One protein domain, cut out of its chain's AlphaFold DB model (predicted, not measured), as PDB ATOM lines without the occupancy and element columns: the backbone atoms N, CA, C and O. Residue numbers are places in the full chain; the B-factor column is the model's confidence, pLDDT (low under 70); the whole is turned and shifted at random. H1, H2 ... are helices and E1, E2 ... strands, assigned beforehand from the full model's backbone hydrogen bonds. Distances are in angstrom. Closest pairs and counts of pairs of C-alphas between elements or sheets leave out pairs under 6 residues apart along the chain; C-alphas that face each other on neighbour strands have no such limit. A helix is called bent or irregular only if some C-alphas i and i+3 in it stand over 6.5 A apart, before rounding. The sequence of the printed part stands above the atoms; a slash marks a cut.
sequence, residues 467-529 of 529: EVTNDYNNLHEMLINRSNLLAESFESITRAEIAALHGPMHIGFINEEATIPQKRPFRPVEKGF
ATOM      1  N   GLU A 467     -15.273  61.225 -34.303       68.12
ATOM      2  CA  GLU A 467     -15.708  60.390 -33.188       68.12
ATOM      3  C   GLU A 467     -16.854  59.519 -33.688       68.12
ATOM      4  O   GLU A 467     -17.827  60.032 -34.241       68.12
ATOM      5  N   VAL A 468     -16.718  58.200 -33.554       64.62
ATOM      6  CA  VAL A 468     -17.809  57.291 -33.901       64.62
ATOM      7  C   VAL A 468     -18.866  57.459 -32.818       64.62
ATOM      8  O   VAL A 468     -18.750  56.910 -31.722       64.62
ATOM      9  N   THR A 469     -19.884  58.269 -33.097       58.19
ATOM     10  CA  THR A 469     -21.073  58.346 -32.256       58.19
ATOM     11  C   THR A 469     -21.723  56.968 -32.262       58.19
ATOM     12  O   THR A 469     -22.099  56.469 -33.324       58.19
ATOM     13  N   ASN A 470     -21.907  56.358 -31.088       56.97
ATOM     14  CA  ASN A 470     -22.739  55.158 -30.910       56.97
ATOM     15  C   ASN A 470     -24.237  55.488 -31.085       56.97
ATOM     16  O   ASN A 470     -25.096  54.974 -30.367       56.97
ATOM     17  N   ASP A 471     -24.552  56.375 -32.023       58.31
ATOM     18  CA  ASP A 471     -25.904  56.661 -32.448       58.31
ATOM     19  C   ASP A 471     -26.378  55.457 -33.250       58.31
ATOM     20  O   ASP A 471     -26.184  55.349 -34.459       58.31
ATOM     21  N   TYR A 472     -27.056  54.542 -32.555       58.12
ATOM     22  CA  TYR A 472     -27.749  53.385 -33.131       58.12
ATOM     23  C   TYR A 472     -28.799  53.758 -34.198       58.12
ATOM     24  O   TYR A 472     -29.424  52.872 -34.774       58.12
ATOM     25  N   ASN A 473     -29.011  55.051 -34.453       60.06
ATOM     26  CA  ASN A 473     -29.835  55.558 -35.542       60.06
ATOM     27  C   ASN A 473     -29.164  55.373 -36.917       60.06
ATOM     28  O   ASN A 473     -29.880  55.183 -37.892       60.06
ATOM     29  N   ASN A 474     -27.823  55.350 -36.984       63.28
ATOM     30  CA  ASN A 474     -27.041  55.160 -38.217       63.28
ATOM     31  C   ASN A 474     -26.328  53.795 -38.233       63.28
ATOM     32  O   ASN A 474     -25.163  53.689 -38.610       63.28
ATOM     33  N   LEU A 475     -27.007  52.750 -37.761       71.75
ATOM     34  CA  LEU A 475     -26.491  51.381 -37.773       71.75
ATOM     35  C   LEU A 475     -26.560  50.801 -39.195       71.75
ATOM     36  O   LEU A 475     -27.638  50.772 -39.792       71.75
ATOM     37  N   HIS A 476     -25.445  50.283 -39.716       81.62
ATOM     38  CA  HIS A 476     -25.448  49.526 -40.972       81.62
ATOM     39  C   HIS A 476     -25.560  48.022 -40.680       81.62
ATOM     40  O   HIS A 476     -24.613  47.391 -40.206       81.62
ATOM     41  N   GLU A 477     -26.739  47.447 -40.933       82.44
ATOM     42  CA  GLU A 477     -26.999  46.011 -40.794       82.44
ATOM     43  C   GLU A 477     -26.753  45.283 -42.123       82.44
ATOM     44  O   GLU A 477     -27.286  45.666 -43.163       82.44
ATOM     45  N   MET A 478     -25.973  44.205 -42.076       86.12
ATOM     46  CA  MET A 478     -25.656  43.341 -43.210       86.12
ATOM     47  C   MET A 478     -26.111  41.919 -42.888       86.12
ATOM     48  O   MET A 478     -25.654  41.335 -41.906       86.12
ATOM     49  N   LEU A 479     -26.981  41.344 -43.717       84.31
ATOM     50  CA  LEU A 479     -27.378  39.939 -43.618       84.31
ATOM     51  C   LEU A 479     -26.799  39.184 -44.815       84.31
ATOM     52  O   LEU A 479     -27.221  39.422 -45.944       84.31
ATOM     53  N   ILE A 480     -25.830  38.305 -44.568       87.44
ATOM     54  CA  ILE A 480     -25.013  37.689 -45.621       87.44
ATOM     55  C   ILE A 480     -24.927  36.171 -45.471       87.44
ATOM     56  O   ILE A 480     -24.895  35.618 -44.372       87.44
ATOM     57  N   ASN A 481     -24.864  35.467 -46.593       87.06
ATOM     58  CA  ASN A 481     -24.562  34.050 -46.642       87.06
ATOM     59  C   ASN A 481     -23.047  33.843 -46.513       87.06
ATOM     60  O   ASN A 481     -22.263  34.373 -47.301       87.06
ATOM     61  N   ARG A 482     -22.620  33.008 -45.560       85.88
ATOM     62  CA  ARG A 482     -21.199  32.708 -45.335       85.88
ATOM     63  C   ARG A 482     -20.500  32.137 -46.570       85.88
ATOM     64  O   ARG A 482     -19.323  32.421 -46.781       85.88
ATOM     65  N   SER A 483     -21.222  31.381 -47.401       89.56
ATOM     66  CA  SER A 483     -20.687  30.832 -48.659       89.56
ATOM     67  C   SER A 483     -20.362  31.905 -49.708       89.56
ATOM     68  O   SER A 483     -19.482  31.684 -50.535       89.56
ATOM     69  N   ASN A 484     -20.981  33.088 -49.615       89.75
ATOM     70  CA  ASN A 484     -20.800  34.219 -50.531       89.75
ATOM     71  C   ASN A 484     -20.332  35.496 -49.811       89.75
ATOM     72  O   ASN A 484     -20.593  36.603 -50.286       89.75
ATOM     73  N   LEU A 485     -19.620  35.351 -48.683       87.62
ATOM     74  CA  LEU A 485     -19.236  36.442 -47.775       87.62
ATOM     75  C   LEU A 485     -18.758  37.701 -48.512       87.62
ATOM     76  O   LEU A 485     -19.248  38.792 -48.245       87.62
ATOM     77  N   LEU A 486     -17.802  37.555 -49.432       90.62
ATOM     78  CA  LEU A 486     -17.171  38.690 -50.106       90.62
ATOM     79  C   LEU A 486     -18.112  39.388 -51.096       90.62
ATOM     80  O   LEU A 486     -18.155  40.615 -51.116       90.62
ATOM     81  N   ALA A 487     -18.861  38.624 -51.895       90.69
ATOM     82  CA  ALA A 487     -19.739  39.175 -52.925       90.69
ATOM     83  C   ALA A 487     -20.926  39.926 -52.304       90.69
ATOM     84  O   ALA A 487     -21.184  41.075 -52.656       90.69
ATOM     85  N   GLU A 488     -21.585  39.311 -51.319       89.06
ATOM     86  CA  GLU A 488     -22.741  39.909 -50.645       89.06
ATOM     87  C   GLU A 488     -22.325  41.077 -49.731       89.06
ATOM     88  O   GLU A 488     -23.021  42.093 -49.673       89.06
ATOM     89  N   SER A 489     -21.147  41.006 -49.090       89.56
ATOM     90  CA  SER A 489     -20.613  42.145 -48.324       89.56
ATOM     91  C   SER A 489     -20.294  43.338 -49.220       89.56
ATOM     92  O   SER A 489     -20.597  44.474 -48.862       89.56
ATOM     93  N   PHE A 490     -19.699  43.092 -50.391       90.75
ATOM     94  CA  PHE A 490     -19.386  44.145 -51.353       90.75
ATOM     95  C   PHE A 490     -20.657  44.840 -51.856       90.75
ATOM     96  O   PHE A 490     -20.732  46.067 -51.861       90.75
ATOM     97  N   GLU A 491     -21.682  44.073 -52.224       89.06
ATOM     98  CA  GLU A 491     -22.964  44.614 -52.686       89.06
ATOM     99  C   GLU A 491     -23.677  45.441 -51.602       89.06
ATOM    100  O   GLU A 491     -24.237  46.498 -51.895       89.06
ATOM    101  N   SER A 492     -23.615  45.007 -50.340       86.81
ATOM    102  CA  SER A 492     -24.213  45.744 -49.221       86.81
ATOM    103  C   SER A 492     -23.463  47.042 -48.901       86.81
ATOM    104  O   SER A 492     -24.090  48.089 -48.754       86.81
ATOM    105  N   ILE A 493     -22.125  47.007 -48.842       89.19
ATOM    106  CA  ILE A 493     -21.304  48.190 -48.526       89.19
ATOM    107  C   ILE A 493     -21.381  49.229 -49.651       89.19
ATOM    108  O   ILE A 493     -21.460  50.424 -49.380       89.19
ATOM    109  N   THR A 494     -21.399  48.799 -50.916       88.88
ATOM    110  CA  THR A 494     -21.484  49.719 -52.067       88.88
ATOM    111  C   THR A 494     -22.812  50.467 -52.156       88.88
ATOM    112  O   THR A 494     -22.861  51.548 -52.740       88.88
ATOM    113  N   ARG A 495     -23.882  49.918 -51.576       86.31
ATOM    114  CA  ARG A 495     -25.207  50.553 -51.514       86.31
ATOM    115  C   ARG A 495     -25.435  51.372 -50.243       86.31
ATOM    116  O   ARG A 495     -26.466  52.029 -50.136       86.31
ATOM    117  N   ALA A 496     -24.513  51.319 -49.285       85.12
ATOM    118  CA  ALA A 496     -24.645  52.007 -48.010       85.12
ATOM    119  C   ALA A 496     -24.362  53.511 -48.137       85.12
ATOM    120  O   ALA A 496     -23.469  53.939 -48.869       85.12
ATOM    121  N   GLU A 497     -25.083  54.325 -47.367       82.94
ATOM    122  CA  GLU A 497     -24.749  55.740 -47.221       82.94
ATOM    123  C   GLU A 497     -23.450  55.916 -46.421       82.94
ATOM    124  O   GLU A 497     -23.206  55.213 -45.439       82.94
ATOM    125  N   ILE A 498     -22.636  56.912 -46.789       81.06
ATOM    126  CA  ILE A 498     -21.352  57.208 -46.128       81.06
ATOM    127  C   ILE A 498     -21.541  57.426 -44.615       81.06
ATOM    128  O   ILE A 498     -20.733  56.961 -43.814       81.06
ATOM    129  N   ALA A 499     -22.638  58.076 -44.212       76.88
ATOM    130  CA  ALA A 499     -22.959  58.307 -42.805       76.88
ATOM    131  C   ALA A 499     -23.237  57.006 -42.025       76.88
ATOM    132  O   ALA A 499     -22.861  56.912 -40.859       76.88
ATOM    133  N   ALA A 500     -23.840  55.997 -42.664       76.88
ATOM    134  CA  ALA A 500     -24.093  54.689 -42.059       76.88
ATOM    135  C   ALA A 500     -22.810  53.845 -41.959       76.88
ATOM    136  O   ALA A 500     -22.624  53.116 -40.989       76.88
ATOM    137  N   LEU A 501     -21.886  53.992 -42.917       80.44
ATOM    138  CA  LEU A 501     -20.571  53.334 -42.881       80.44
ATOM    139  C   LEU A 501     -19.630  53.909 -41.814       80.44
ATOM    140  O   LEU A 501     -18.695  53.235 -41.388       80.44
ATOM    141  N   HIS A 502     -19.862  55.150 -41.384       76.62
ATOM    142  CA  HIS A 502     -19.149  55.756 -40.258       76.62
ATOM    143  C   HIS A 502     -19.717  55.326 -38.892       76.62
ATOM    144  O   HIS A 502     -19.092  55.604 -37.869       76.62
ATOM    145  N   GLY A 503     -20.882  54.670 -38.869       74.69
ATOM    146  CA  GLY A 503     -21.519  54.118 -37.676       74.69
ATOM    147  C   GLY A 503     -21.134  52.657 -37.396       74.69
ATOM    148  O   GLY A 503     -20.329  52.057 -38.113       74.69
ATOM    149  N   PRO A 504     -21.692  52.051 -36.334       77.19
ATOM    150  CA  PRO A 504     -21.485  50.635 -36.054       77.19
ATOM    151  C   PRO A 504     -22.033  49.748 -37.188       77.19
ATOM    152  O   PRO A 504     -23.123  49.978 -37.712       77.19
ATOM    153  N   MET A 505     -21.279  48.703 -37.544       82.06
ATOM    154  CA  MET A 505     -21.697  47.678 -38.507       82.06
ATOM    155  C   MET A 505     -22.103  46.399 -37.777       82.06
ATOM    156  O   MET A 505     -21.334  45.864 -36.976       82.06
ATOM    157  N   HIS A 506     -23.293  45.884 -38.076       83.44
ATOM    158  CA  HIS A 506     -23.773  44.603 -37.563       83.44
ATOM    159  C   HIS A 506     -23.876  43.592 -38.695       83.44
ATOM    160  O   HIS A 506     -24.596  43.809 -39.663       83.44
ATOM    161  N   ILE A 507     -23.188  42.463 -38.544       84.44
ATOM    162  CA  ILE A 507     -23.169  41.394 -39.539       84.44
ATOM    163  C   ILE A 507     -23.928  40.194 -38.978       84.44
ATOM    164  O   ILE A 507     -23.580  39.670 -37.919       84.44
ATOM    165  N   GLY A 508     -24.969  39.771 -39.686       84.19
ATOM    166  CA  GLY A 508     -25.717  38.548 -39.433       84.19
ATOM    167  C   GLY A 508     -25.440  37.524 -40.526       84.19
ATOM    168  O   GLY A 508     -25.488  37.850 -41.713       84.19
ATOM    169  N   PHE A 509     -25.171  36.281 -40.133       86.62
ATOM    170  CA  PHE A 509     -25.012  35.177 -41.073       86.62
ATOM    171  C   PHE A 509     -26.329  34.423 -41.234       86.62
ATOM    172  O   PHE A 509     -26.972  34.046 -40.254       86.62
ATOM    173  N   ILE A 510     -26.744  34.217 -42.482       83.81
ATOM    174  CA  ILE A 510     -27.976  33.486 -42.790       83.81
ATOM    175  C   ILE A 510     -27.852  32.052 -42.253       83.81
ATOM    176  O   ILE A 510     -26.900  31.349 -42.586       83.81
ATOM    177  N   ASN A 511     -28.847  31.616 -41.474       80.75
ATOM    178  CA  ASN A 511     -28.932  30.292 -40.838       80.75
ATOM    179  C   ASN A 511     -27.878  30.003 -39.750       80.75
ATOM    180  O   ASN A 511     -27.670  28.839 -39.412       80.75
ATOM    181  N   GLU A 512     -27.238  31.027 -39.180       81.06
ATOM    182  CA  GLU A 512     -26.337  30.878 -38.029       81.06
ATOM    183  C   GLU A 512     -26.895  31.616 -36.802       81.06
ATOM    184  O   GLU A 512     -27.490  32.692 -36.914       81.06
ATOM    185  N   GLU A 513     -26.707  31.043 -35.612       75.12
ATOM    186  CA  GLU A 513     -27.060  31.706 -34.355       75.12
ATOM    187  C   GLU A 513     -26.034  32.789 -33.999       75.12
ATOM    188  O   GLU A 513     -24.829  32.646 -34.229       75.12
ATOM    189  N   ALA A 514     -26.511  33.892 -33.420       70.94
ATOM    190  CA  ALA A 514     -25.655  35.009 -33.043       70.94
ATOM    191  C   ALA A 514     -24.636  34.592 -31.970       70.94
ATOM    192  O   ALA A 514     -24.987  34.067 -30.916       70.94
ATOM    193  N   THR A 515     -23.364  34.906 -32.205       66.19
ATOM    194  CA  THR A 515     -22.248  34.610 -31.292       66.19
ATOM    195  C   THR A 515     -22.196  35.515 -30.053       66.19
ATOM    196  O   THR A 515     -21.442  35.233 -29.125       66.19
ATOM    197  N   ILE A 516     -22.992  36.592 -30.010       59.28
ATOM    198  CA  ILE A 516     -23.089  37.547 -28.893       59.28
ATOM    199  C   ILE A 516     -24.582  37.813 -28.613       59.28
ATOM    200  O   ILE A 516     -25.332  38.011 -29.574       59.28
ATOM    201  N   PRO A 517     -25.048  37.849 -27.343       51.59
ATOM    202  CA  PRO A 517     -26.449  38.128 -27.030       51.59
ATOM    203  C   PRO A 517     -26.864  39.509 -27.559       51.59
ATOM    204  O   PRO A 517     -26.349  40.544 -27.132       51.59
ATOM    205  N   GLN A 518     -27.795  39.521 -28.515       53.50
ATOM    206  CA  GLN A 518     -28.273  40.742 -29.161       53.50
ATOM    207  C   GLN A 518     -29.228  41.521 -28.245       53.50
ATOM    208  O   GLN A 518     -30.155  40.952 -27.673       53.50
ATOM    209  N   LYS A 519     -29.060  42.849 -28.151       48.44
ATOM    210  CA  LYS A 519     -30.048  43.740 -27.504       48.44
ATOM    211  C   LYS A 519     -31.279  44.024 -28.387       48.44
ATOM    212  O   LYS A 519     -32.280  44.508 -27.865       48.44
ATOM    213  N   ARG A 520     -31.228  43.733 -29.694       46.81
ATOM    214  CA  ARG A 520     -32.360  43.806 -30.640       46.81
ATOM    215  C   ARG A 520     -32.209  42.763 -31.759       46.81
ATOM    216  O   ARG A 520     -31.093  42.619 -32.245       46.81
ATOM    217  N   PRO A 521     -33.296  42.092 -32.183       50.19
ATOM    218  CA  PRO A 521     -33.286  41.222 -33.358       50.19
ATOM    219  C   PRO A 521     -33.177  42.041 -34.657       50.19
ATOM    220  O   PRO A 521     -33.730  43.141 -34.736       50.19
ATOM    221  N   PHE A 522     -32.494  41.487 -35.667       50.12
ATOM    222  CA  PHE A 522     -32.430  42.041 -37.029       50.12
ATOM    223  C   PHE A 522     -33.837  42.310 -37.577       50.12
ATOM    224  O   PHE A 522     -34.736  41.474 -37.425       50.12
ATOM    225  N   ARG A 523     -34.046  43.460 -38.235       47.41
ATOM    226  CA  ARG A 523     -35.319  43.698 -38.933       47.41
ATOM    227  C   ARG A 523     -35.401  42.765 -40.146       47.41
ATOM    228  O   ARG A 523     -34.436  42.688 -40.905       47.41
ATOM    229  N   PRO A 524     -36.522  42.056 -40.358       34.41
ATOM    230  CA  PRO A 524     -36.675  41.225 -41.541       34.41
ATOM    231  C   PRO A 524     -36.626  42.112 -42.789       34.41
ATOM    232  O   PRO A 524     -37.385  43.073 -42.910       34.41
ATOM    233  N   VAL A 525     -35.719  41.788 -43.710       38.53
ATOM    234  CA  VAL A 525     -35.722  42.353 -45.060       38.53
ATOM    235  C   VAL A 525     -36.949  41.782 -45.762       38.53
ATOM    236  O   VAL A 525     -36.993  40.584 -46.052       38.53
ATOM    237  N   GLU A 526     -37.964  42.613 -46.004       33.31
ATOM    238  CA  GLU A 526     -39.068  42.258 -46.892       33.31
ATOM    239  C   GLU A 526     -38.486  41.998 -48.286       33.31
ATOM    240  O   GLU A 526     -38.151  42.915 -49.035       33.31
ATOM    241  N   LYS A 527     -38.317  40.719 -48.631       32.19
ATOM    242  CA  LYS A 527     -38.113  40.312 -50.017       32.19
ATOM    243  C   LYS A 527     -39.421  40.587 -50.752       32.19
ATOM    244  O   LYS A 527     -40.380  39.835 -50.595       32.19
ATOM    245  N   GLY A 528     -39.454  41.681 -51.509       33.88
ATOM    246  CA  GLY A 528     -40.495  41.924 -52.501       33.88
ATOM    247  C   GLY A 528     -40.551  40.754 -53.484       33.88
ATOM    248  O   GLY A 528     -39.517  40.352 -54.023       33.88
ATOM    249  N   PHE A 529     -41.747  40.190 -53.636       30.86
ATOM    250  CA  PHE A 529     -42.115  39.328 -54.755       30.86
ATOM    251  C   PHE A 529     -42.348  40.158 -56.014       30.86
ATOM    252  O   PHE A 529     -42.866  41.292 -55.872       30.86
TER     253      PHE A 529
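This is residues 467 to 529 of the 529 residues of the protein "E3 ubiquitin-protein ligase UPL5-like" of Tanacetum cinerariifolium (UniProt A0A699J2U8). Two short parallel strands lie side by side as a narrow ribbon, and the chain returns between them through a helix beside the ribbon, nearer E1 than E2; a long tail after E2 loops away, with residues 513 to 521 sticking out. The chain runs out along E1 and back through H1, then turns at the short H2 and runs out again along E2. The printed part has 63 residues, with two named helices and two named strands in the order E1, H1, H2, E2, and the sheet has the order E1, E2, parallel. The class is mixed, helices and strands, although the named elements hold only 27 of the 63 residues. The whole is only just compact, close to loose, with a radius of gyration of the C-alphas of 12.4 A and spans of 34 by 28 by 24 A.

E1, residues 476 to 480, and E2, residues 505 to 509, are parallel neighbours with 18 degrees between their directions. C-alphas 478 and 507 face each other at 4.8 A. N 478 and O 506 are within hydrogen-bond range at 2.8 A, as are N 506 and O 476 at 2.9 A. H1, residues 482 to 494, has its closest C-alphas to E1 at Glu 488 and Ile 480, 5.9 A apart. Its closest C-alphas to E2 are those of Arg 482 and Phe 509, 6.2 A apart. H2, residues 498 to 501, and H1 are close but not clearly touching, with the C-alphas of Ile 493 and Leu 501 the closest at 7.7 A. The closest C-alphas of H2 and E1 are those of Ala 500 and His 476, 5.4 A apart. E1, H1, H2 and E2 form a strand-helix-strand unit, two parallel neighbour strands with helices between them, and its crossover is right-handed. In H1, 7 of 9 O i to N i+4 pairs are within hydrogen-bond range; H2 is too short for such a pair.

E1 begins at C-alpha 476 (-25.448, 49.526, -40.972) and is 12.7 A long. H1 begins at C-alpha 482 (-21.199, 32.708, -45.335) and is 18.3 A long; it is irregular, with C-alphas 483 and 486 8.7 A apart. H2 has four residues. E2 is 13.2 A long and ends at C-alpha 509 (-25.012, 35.177, -41.073).

The two C-alphas farthest apart are those of Glu 467 and Phe 529, at 40.1 A. The printed part has no cut, and the links E1 to H1, H1 to H2 and H2 to E2 are tight. Residues 510 to 529 hold no named element, and Phe 529 is the chain's last residue. The mean pLDDT of the printed part is 71.6, with residues 467 to 474 and 515 to 529 under 70.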